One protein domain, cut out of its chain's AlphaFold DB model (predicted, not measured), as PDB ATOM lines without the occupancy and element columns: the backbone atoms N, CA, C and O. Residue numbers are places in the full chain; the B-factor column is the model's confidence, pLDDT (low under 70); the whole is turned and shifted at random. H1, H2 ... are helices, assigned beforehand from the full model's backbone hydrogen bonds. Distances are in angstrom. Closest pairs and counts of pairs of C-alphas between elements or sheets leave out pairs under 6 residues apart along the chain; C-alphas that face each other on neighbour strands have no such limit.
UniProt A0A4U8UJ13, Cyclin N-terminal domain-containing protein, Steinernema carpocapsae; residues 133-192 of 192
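This is residues 133 to 192 of the 192 residues of the protein "Cyclin N-terminal domain-containing protein" of Steinernema carpocapsae (UniProt A0A4U8UJ13). A helical hairpin, H2 folding back into H3, makes the long part of the model; the short helices H1 and H4 lie at its open end, near each other, and the tail of residues 185 to 192 sticks out beyond. The printed part has 60 residues with four named helices, H1, H2, H3 and H4 in chain order, and no named strand; its class is all helix. The whole is loose, with a radius of gyration of the C-alphas of 13.5 A, and elongated, spanning 41 by 22 by 19 A.

H1 is residues 135 to 139, 5.1 A from first to last C-alpha, beginning at C-alpha 135 (82.410, 130.808, 106.936). H2 is residues 145 to 161, 24.4 A long, ending at C-alpha 161 (61.207, 129.402, 129.624). H3 is residues 166 to 178, 18.5 A long. H4 is residues 180 to 185, 8.6 A long, ending at C-alpha 185 (69.269, 134.755, 99.885).

H2 and H3 form a helical hairpin and touch, their closest C-alphas being those of Val 152 and Ser 173, 6.4 A apart. They run opposite ways at a shallow tilt of 25 degrees. H1 and H2 are only just apart, closest 8.0 A. H1 and H4 are near each other, with 5 pairs of C-alphas within 10 A. H3 and H4 meet only through their link. H1 and H3 are apart, and so are H2 and H4. In H1, H2 and H3 every O i to N i+4 pair is within hydrogen-bond range; in H4, 1 of 2 is.

The C-alphas of Ala 161 and Tyr 192 are the two farthest apart, at 42.5 A. Residues 185 to 192, of which 185 belongs to H4, stand free; the body without them spans 36 by 19 by 18 A. The printed part has no cut and ends at the chain's last residue, 192. The three links between the helices are tight. The mean pLDDT of the printed part is 70.5; residue 136 and residues 176 to 192 are under 70, and H4 has a mean of 43.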
ATOM      1  N   HIS A 133      85.157 126.085 107.683       72.50
ATOM      2  CA  HIS A 133      85.782 126.629 108.894       72.50
ATOM      3  C   HIS A 133      85.957 128.162 108.845       72.50
ATOM      4  O   HIS A 133      85.997 128.817 109.880       72.50
ATOM      5  N   ASP A 134      86.031 128.742 107.648       75.69
ATOM      6  CA  ASP A 134      86.195 130.176 107.398       75.69
ATOM      7  C   ASP A 134      84.874 130.909 107.101       75.69
ATOM      8  O   ASP A 134      84.886 132.085 106.735       75.69
ATOM      9  N   PHE A 135      83.723 130.248 107.272       74.69
ATOM     10  CA  PHE A 135      82.410 130.808 106.936       74.69
ATOM     11  C   PHE A 135      82.137 132.150 107.639       74.69
ATOM     12  O   PHE A 135      81.751 133.125 106.995       74.69
ATOM     13  N   PHE A 136      82.424 132.231 108.940       69.88
ATOM     14  CA  PHE A 136      82.199 133.435 109.752       69.88
ATOM     15  C   PHE A 136      83.261 134.525 109.562       69.88
ATOM     16  O   PHE A 136      83.067 135.647 110.010       69.88
ATOM     17  N   GLU A 137      84.385 134.210 108.918       71.69
ATOM     18  CA  GLU A 137      85.438 135.192 108.642       71.69
ATOM     19  C   GLU A 137      85.296 135.795 107.243       71.69
ATOM     20  O   GLU A 137      85.584 136.973 107.048       71.69
ATOM     21  N   LYS A 138      84.855 134.994 106.261       71.81
ATOM     22  CA  LYS A 138      84.866 135.384 104.842       71.81
ATOM     23  C   LYS A 138      83.494 135.558 104.206       71.81
ATOM     24  O   LYS A 138      83.377 136.329 103.260       71.81
ATOM     25  N   ILE A 139      82.487 134.810 104.654       71.62
ATOM     26  CA  ILE A 139      81.169 134.774 103.999       71.62
ATOM     27  C   ILE A 139      80.170 135.629 104.776       71.62
ATOM     28  O   ILE A 139      79.440 136.415 104.180       71.62
ATOM     29  N   GLN A 140      80.169 135.517 106.103       71.88
ATOM     30  CA  GLN A 140      79.260 136.253 106.975       71.88
ATOM     31  C   GLN A 140      80.022 137.287 107.812       71.88
ATOM     32  O   GLN A 140      80.324 137.060 108.978       71.88
ATOM     33  N   THR A 141      80.319 138.437 107.209       70.12
ATOM     34  CA  THR A 141      81.085 139.527 107.843       70.12
ATOM     35  C   THR A 141      80.273 140.359 108.832       70.12
ATOM     36  O   THR A 141      80.838 140.981 109.730       70.12
ATOM     37  N   ASP A 142      78.951 140.374 108.675       72.94
ATOM     38  CA  ASP A 142      78.074 141.305 109.395       72.94
ATOM     39  C   ASP A 142      77.735 140.818 110.812       72.94
ATOM     40  O   ASP A 142      77.355 141.601 111.683       72.94
ATOM     41  N   ILE A 143      77.891 139.515 111.071       74.69
ATOM     42  CA  ILE A 143      77.582 138.899 112.362       74.69
ATOM     43  C   ILE A 143      78.882 138.510 113.056       74.69
ATOM     44  O   ILE A 143      79.544 137.533 112.715       74.69
ATOM     45  N   ASN A 144      79.219 139.274 114.091       77.19
ATOM     46  CA  ASN A 144      80.383 139.012 114.926       77.19
ATOM     47  C   ASN A 144      80.120 137.842 115.899       77.19
ATOM     48  O   ASN A 144      78.988 137.608 116.338       77.19
ATOM     49  N   ARG A 145      81.185 137.146 116.321       77.62
ATOM     50  CA  ARG A 145      81.159 136.039 117.296       77.62
ATOM     51  C   ARG A 145      80.383 136.394 118.567       77.62
ATOM     52  O   ARG A 145      79.655 135.556 119.093       77.62
ATOM     53  N   THR A 146      80.519 137.628 119.047       81.50
ATOM     54  CA  THR A 146      79.829 138.120 120.249       81.50
ATOM     55  C   THR A 146      78.315 138.187 120.062       81.50
ATOM     56  O   THR A 146      77.579 137.731 120.930       81.50
ATOM     57  N   ILE A 147      77.849 138.693 118.914       81.19
ATOM     58  CA  ILE A 147      76.418 138.814 118.599       81.19
ATOM     59  C   ILE A 147      75.799 137.422 118.490       81.19
ATOM     60  O   ILE A 147      74.753 137.156 119.075       81.19
ATOM     61  N   ARG A 148      76.496 136.497 117.823       82.19
ATOM     62  CA  ARG A 148      76.076 135.097 117.739       82.19
ATOM     63  C   ARG A 148      75.969 134.448 119.115       82.19
ATOM     64  O   ARG A 148      74.980 133.781 119.393       82.19
ATOM     65  N   ARG A 149      76.970 134.640 119.977       83.81
ATOM     66  CA  ARG A 149      76.939 134.103 121.344       83.81
ATOM     67  C   ARG A 149      75.728 134.633 122.108       83.81
ATOM     68  O   ARG A 149      75.027 133.845 122.725       83.81
ATOM     69  N   GLN A 150      75.463 135.934 122.011       85.31
ATOM     70  CA  GLN A 150      74.308 136.549 122.658       85.31
ATOM     71  C   GLN A 150      72.984 135.981 122.130       85.31
ATOM     72  O   GLN A 150      72.102 135.678 122.924       85.31
ATOM     73  N   ALA A 151      72.859 135.791 120.812       85.12
ATOM     74  CA  ALA A 151      71.665 135.221 120.192       85.12
ATOM     75  C   ALA A 151      71.419 133.763 120.610       85.12
ATOM     76  O   ALA A 151      70.285 133.398 120.896       85.12
ATOM     77  N   VAL A 152      72.472 132.940 120.691       85.44
ATOM     78  CA  VAL A 152      72.362 131.541 121.147       85.44
ATOM     79  C   VAL A 152      71.995 131.467 122.628       85.44
ATOM     80  O   VAL A 152      71.154 130.652 122.991       85.44
ATOM     81  N   CYS A 153      72.581 132.319 123.477       86.44
ATOM     82  CA  CYS A 153      72.197 132.405 124.889       86.44
ATOM     83  C   CYS A 153      70.732 132.828 125.039       86.44
ATOM     84  O   CYS A 153      69.982 132.164 125.736       86.44
ATOM     85  N   TRP A 154      70.302 133.863 124.314       89.31
ATOM     86  CA  TRP A 154      68.903 134.285 124.331       89.31
ATOM     87  C   TRP A 154      67.956 133.177 123.852       89.31
ATOM     88  O   TRP A 154      66.929 132.936 124.476       89.31
ATOM     89  N   LEU A 155      68.310 132.468 122.776       88.12
ATOM     90  CA  LEU A 155      67.519 131.341 122.284       88.12
ATOM     91  C   LEU A 155      67.415 130.228 123.335       88.12
ATOM     92  O   LEU A 155      66.348 129.644 123.495       88.12
ATOM     93  N   TYR A 156      68.507 129.941 124.043       87.44
ATOM     94  CA  TYR A 156      68.513 128.968 125.130       87.44
ATOM     95  C   TYR A 156      67.548 129.380 126.244       87.44
ATOM     96  O   TYR A 156      66.686 128.585 126.611       87.44
ATOM     97  N   ASP A 157      67.632 130.631 126.703       89.00
ATOM     98  CA  ASP A 157      66.772 131.164 127.764       89.00
ATOM     99  C   ASP A 157      65.283 131.111 127.365       89.00
ATOM    100  O   ASP A 157      64.422 130.762 128.173       89.00
ATOM    101  N   VAL A 158      64.965 131.405 126.098       88.56
ATOM    102  CA  VAL A 158      63.599 131.298 125.555       88.56
ATOM    103  C   VAL A 158      63.133 129.842 125.506       88.56
ATOM    104  O   VAL A 158      62.017 129.540 125.927       88.56
ATOM    105  N   CYS A 159      63.975 128.925 125.024       89.12
ATOM    106  CA  CYS A 159      63.646 127.501 124.988       89.12
ATOM    107  C   CYS A 159      63.456 126.912 126.393       89.12
ATOM    108  O   CYS A 159      62.597 126.051 126.575       89.12
ATOM    109  N   GLU A 160      64.226 127.372 127.381       87.25
ATOM    110  CA  GLU A 160      64.072 126.974 128.780       87.25
ATOM    111  C   GLU A 160      62.750 127.496 129.361       87.25
ATOM    112  O   GLU A 160      61.988 126.725 129.949       87.25
ATOM    113  N   ALA A 161      62.439 128.778 129.144       87.44
ATOM    114  CA  ALA A 161      61.207 129.402 129.624       87.44
ATOM    115  C   ALA A 161      59.947 128.714 129.070       87.44
ATOM    116  O   ALA A 161      59.008 128.438 129.820       87.44
ATOM    117  N   GLU A 162      59.960 128.372 127.781       85.94
ATOM    118  CA  GLU A 162      58.857 127.699 127.082       85.94
ATOM    119  C   GLU A 162      58.872 126.168 127.245       85.94
ATOM    120  O   GLU A 162      57.996 125.473 126.727       85.94
ATOM    121  N   LYS A 163      59.854 125.615 127.974       84.75
ATOM    122  CA  LYS A 163      60.049 124.167 128.177       84.75
ATOM    123  C   LYS A 163      60.078 123.379 126.861       84.75
ATOM    124  O   LYS A 163      59.489 122.298 126.750       84.75
ATOM    125  N   CYS A 164      60.755 123.926 125.856       81.81
ATOM    126  CA  CYS A 164      60.912 123.278 124.561       81.81
ATOM    127  C   CYS A 164      61.660 121.945 124.685       81.81
ATOM    128  O   CYS A 164      62.499 121.756 125.569       81.81
ATOM    129  N   ASP A 165      61.390 121.026 123.757       83.12
ATOM    130  CA  ASP A 165      62.186 119.809 123.638       83.12
ATOM    131  C   ASP A 165      63.654 120.163 123.303       83.12
ATOM    132  O   ASP A 165      63.892 121.062 122.485       83.12
ATOM    133  N   PRO A 166      64.655 119.473 123.883       79.06
ATOM    134  CA  PRO A 166      66.067 119.754 123.620       79.06
ATOM    135  C   PRO A 166      66.447 119.715 122.133       79.06
ATOM    136  O   PRO A 166      67.349 120.441 121.702       79.06
ATOM    137  N   THR A 167      65.752 118.913 121.322       81.88
ATOM    138  CA  THR A 167      65.977 118.850 119.872       81.88
ATOM    139  C   THR A 167      65.598 120.149 119.168       81.88
ATOM    140  O   THR A 167      66.270 120.530 118.211       81.88
ATOM    141  N   VAL A 168      64.596 120.880 119.669       83.44
ATOM    142  CA  VAL A 168      64.156 122.166 119.109       83.44
ATOM    143  C   VAL A 168      65.252 123.212 119.265       83.44
ATOM    144  O   VAL A 168      65.573 123.902 118.300       83.44
ATOM    145  N   PHE A 169      65.888 123.283 120.439       83.38
ATOM    146  CA  PHE A 169      67.021 124.185 120.653       83.38
ATOM    147  C   PHE A 169      68.188 123.858 119.717       83.38
ATOM    148  O   PHE A 169      68.746 124.759 119.094       83.38
ATOM    149  N   LEU A 170      68.548 122.579 119.570       82.69
ATOM    150  CA  LEU A 170      69.634 122.168 118.674       82.69
ATOM    151  C   LEU A 170      69.327 122.508 117.212       82.69
ATOM    152  O   LEU A 170      70.211 122.964 116.481       82.69
ATOM    153  N   TRP A 171      68.072 122.337 116.798       83.19
ATOM    154  CA  TRP A 171      67.627 122.666 115.451       83.19
ATOM    155  C   TRP A 171      67.669 124.172 115.200       83.19
ATOM    156  O   TRP A 171      68.268 124.606 114.221       83.19
ATOM    157  N   LEU A 172      67.118 124.971 116.118       81.69
ATOM    158  CA  LEU A 172      67.125 126.433 116.041       81.69
ATOM    159  C   LEU A 172      68.536 127.012 116.151       81.69
ATOM    160  O   LEU A 172      68.874 127.940 115.434       81.69
ATOM    161  N   SER A 173      69.395 126.452 117.000       80.06
ATOM    162  CA  SER A 173      70.793 126.865 117.091       80.06
ATOM    163  C   SER A 173      71.505 126.605 115.767       80.06
ATOM    164  O   SER A 173      72.174 127.496 115.256       80.06
ATOM    165  N   ARG A 174      71.336 125.421 115.169       75.75
ATOM    166  CA  ARG A 174      71.936 125.102 113.868       75.75
ATOM    167  C   ARG A 174      71.404 126.008 112.760       75.75
ATOM    168  O   ARG A 174      72.193 126.589 112.020       75.75
ATOM    169  N   THR A 175      70.091 126.205 112.691       72.00
ATOM    170  CA  THR A 175      69.503 127.101 111.694       72.00
ATOM    171  C   THR A 175      69.859 128.553 111.943       72.00
ATOM    172  O   THR A 175      70.013 129.246 110.960       72.00
ATOM    173  N   LEU A 176      70.064 129.023 113.180       67.75
ATOM    174  CA  LEU A 176      70.561 130.374 113.484       67.75
ATOM    175  C   LEU A 176      72.017 130.564 113.070       67.75
ATOM    176  O   LEU A 176      72.399 131.632 112.593       67.75
ATOM    177  N   THR A 177      72.839 129.528 113.227       63.41
ATOM    178  CA  THR A 177      74.212 129.551 112.719       63.41
ATOM    179  C   THR A 177      74.253 129.524 111.196       63.41
ATOM    180  O   THR A 177      75.125 130.163 110.614       63.41
ATOM    181  N   ASP A 178      73.262 128.885 110.575       60.59
ATOM    182  CA  ASP A 178      73.068 128.847 109.127       60.59
ATOM    183  C   ASP A 178      72.166 129.991 108.610       60.59
ATOM    184  O   ASP A 178      72.071 130.184 107.404       60.59
ATOM    185  N   PHE A 179      71.535 130.796 109.481       50.28
ATOM    186  CA  PHE A 179      70.551 131.859 109.161       50.28
ATOM    187  C   PHE A 179      71.172 132.981 108.336       50.28
ATOM    188  O   PHE A 179      70.490 133.712 107.623       50.28
ATOM    189  N   ALA A 180      72.500 133.031 108.359       49.66
ATOM    190  CA  ALA A 180      73.341 133.710 107.395       49.66
ATOM    191  C   ALA A 180      72.963 133.437 105.931       49.66
ATOM    192  O   ALA A 180      73.107 134.321 105.096       49.66
ATOM    193  N   LEU A 181      72.497 132.232 105.604       45.47
ATOM    194  CA  LEU A 181      72.075 131.843 104.260       45.47
ATOM    195  C   LEU A 181      70.661 132.336 103.939       45.47
ATOM    196  O   LEU A 181      70.388 132.650 102.787       45.47
ATOM    197  N   TYR A 182      69.771 132.465 104.929       40.00
ATOM    198  CA  TYR A 182      68.383 132.862 104.670       40.00
ATOM    199  C   TYR A 182      68.242 134.379 104.475       40.00
ATOM    200  O   TYR A 182      67.608 134.817 103.518       40.00
ATOM    201  N   THR A 183      68.925 135.200 105.284       41.09
ATOM    202  CA  THR A 183      68.876 136.668 105.124       41.09
ATOM    203  C   THR A 183      69.761 137.196 103.992       41.09
ATOM    204  O   THR A 183      69.551 138.317 103.521       41.09
ATOM    205  N   THR A 184      70.735 136.405 103.518       42.12
ATOM    206  CA  THR A 184      71.514 136.746 102.315       42.12
ATOM    207  C   THR A 184      70.858 136.257 101.026       42.12
ATOM    208  O   THR A 184      70.995 136.949 100.019       42.12
ATOM    209  N   CYS A 185      70.080 135.164 101.041       38.00
ATOM    210  CA  CYS A 185      69.269 134.755  99.885       38.00
ATOM    211  C   CYS A 185      68.141 135.744  99.572       38.00
ATOM    212  O   CYS A 185      67.843 135.967  98.402       38.00
ATOM    213  N   GLU A 186      67.542 136.379 100.583       40.06
ATOM    214  CA  GLU A 186      66.494 137.379 100.337       40.06
ATOM    215  C   GLU A 186      67.052 138.685  99.735       40.06
ATOM    216  O   GLU A 186      66.349 139.380  99.008       40.06
ATOM    217  N   ASN A 187      68.340 138.990  99.958       40.78
ATOM    218  CA  ASN A 187      68.973 140.237  99.501       40.78
ATOM    219  C   ASN A 187      70.017 140.084  98.386       40.78
ATOM    220  O   ASN A 187      70.491 141.084  97.844       40.78
ATOM    221  N   ARG A 188      70.392 138.865  97.995       38.50
ATOM    222  CA  ARG A 188      71.213 138.627  96.807       38.50
ATOM    223  C   ARG A 188      70.598 137.488  96.024       38.50
ATOM    224  O   ARG A 188      70.676 136.338  96.431       38.50
ATOM    225  N   MET A 189      70.038 137.833  94.862       35.09
ATOM    226  CA  MET A 189      69.758 136.873  93.802       35.09
ATOM    227  C   MET A 189      70.951 135.923  93.666       35.09
ATOM    228  O   MET A 189      72.021 136.338  93.212       35.09
ATOM    229  N   CYS A 190      70.774 134.664  94.064       35.19
ATOM    230  CA  CYS A 190      71.701 133.597  93.733       35.19
ATOM    231  C   CYS A 190      71.720 133.467  92.208       35.19
ATOM    232  O   CYS A 190      70.842 132.849  91.609       35.19
ATOM    233  N   LYS A 191      72.696 134.113  91.568       35.00
ATOM    234  CA  LYS A 191      73.085 133.799  90.199       35.00
ATOM    235  C   LYS A 191      74.057 132.626  90.268       35.00
ATOM    236  O   LYS A 191      75.095 132.739  90.919       35.00
ATOM    237  N   TYR A 192      73.637 131.523  89.654       36.31
ATOM    238  CA  TYR A 192      74.493 130.409  89.256       36.31
ATOM    239  C   TYR A 192      75.600 130.881  88.311       36.31
ATOM    240  O   TYR A 192      75.341 131.840  87.542       36.31
TER     241      TYR A 192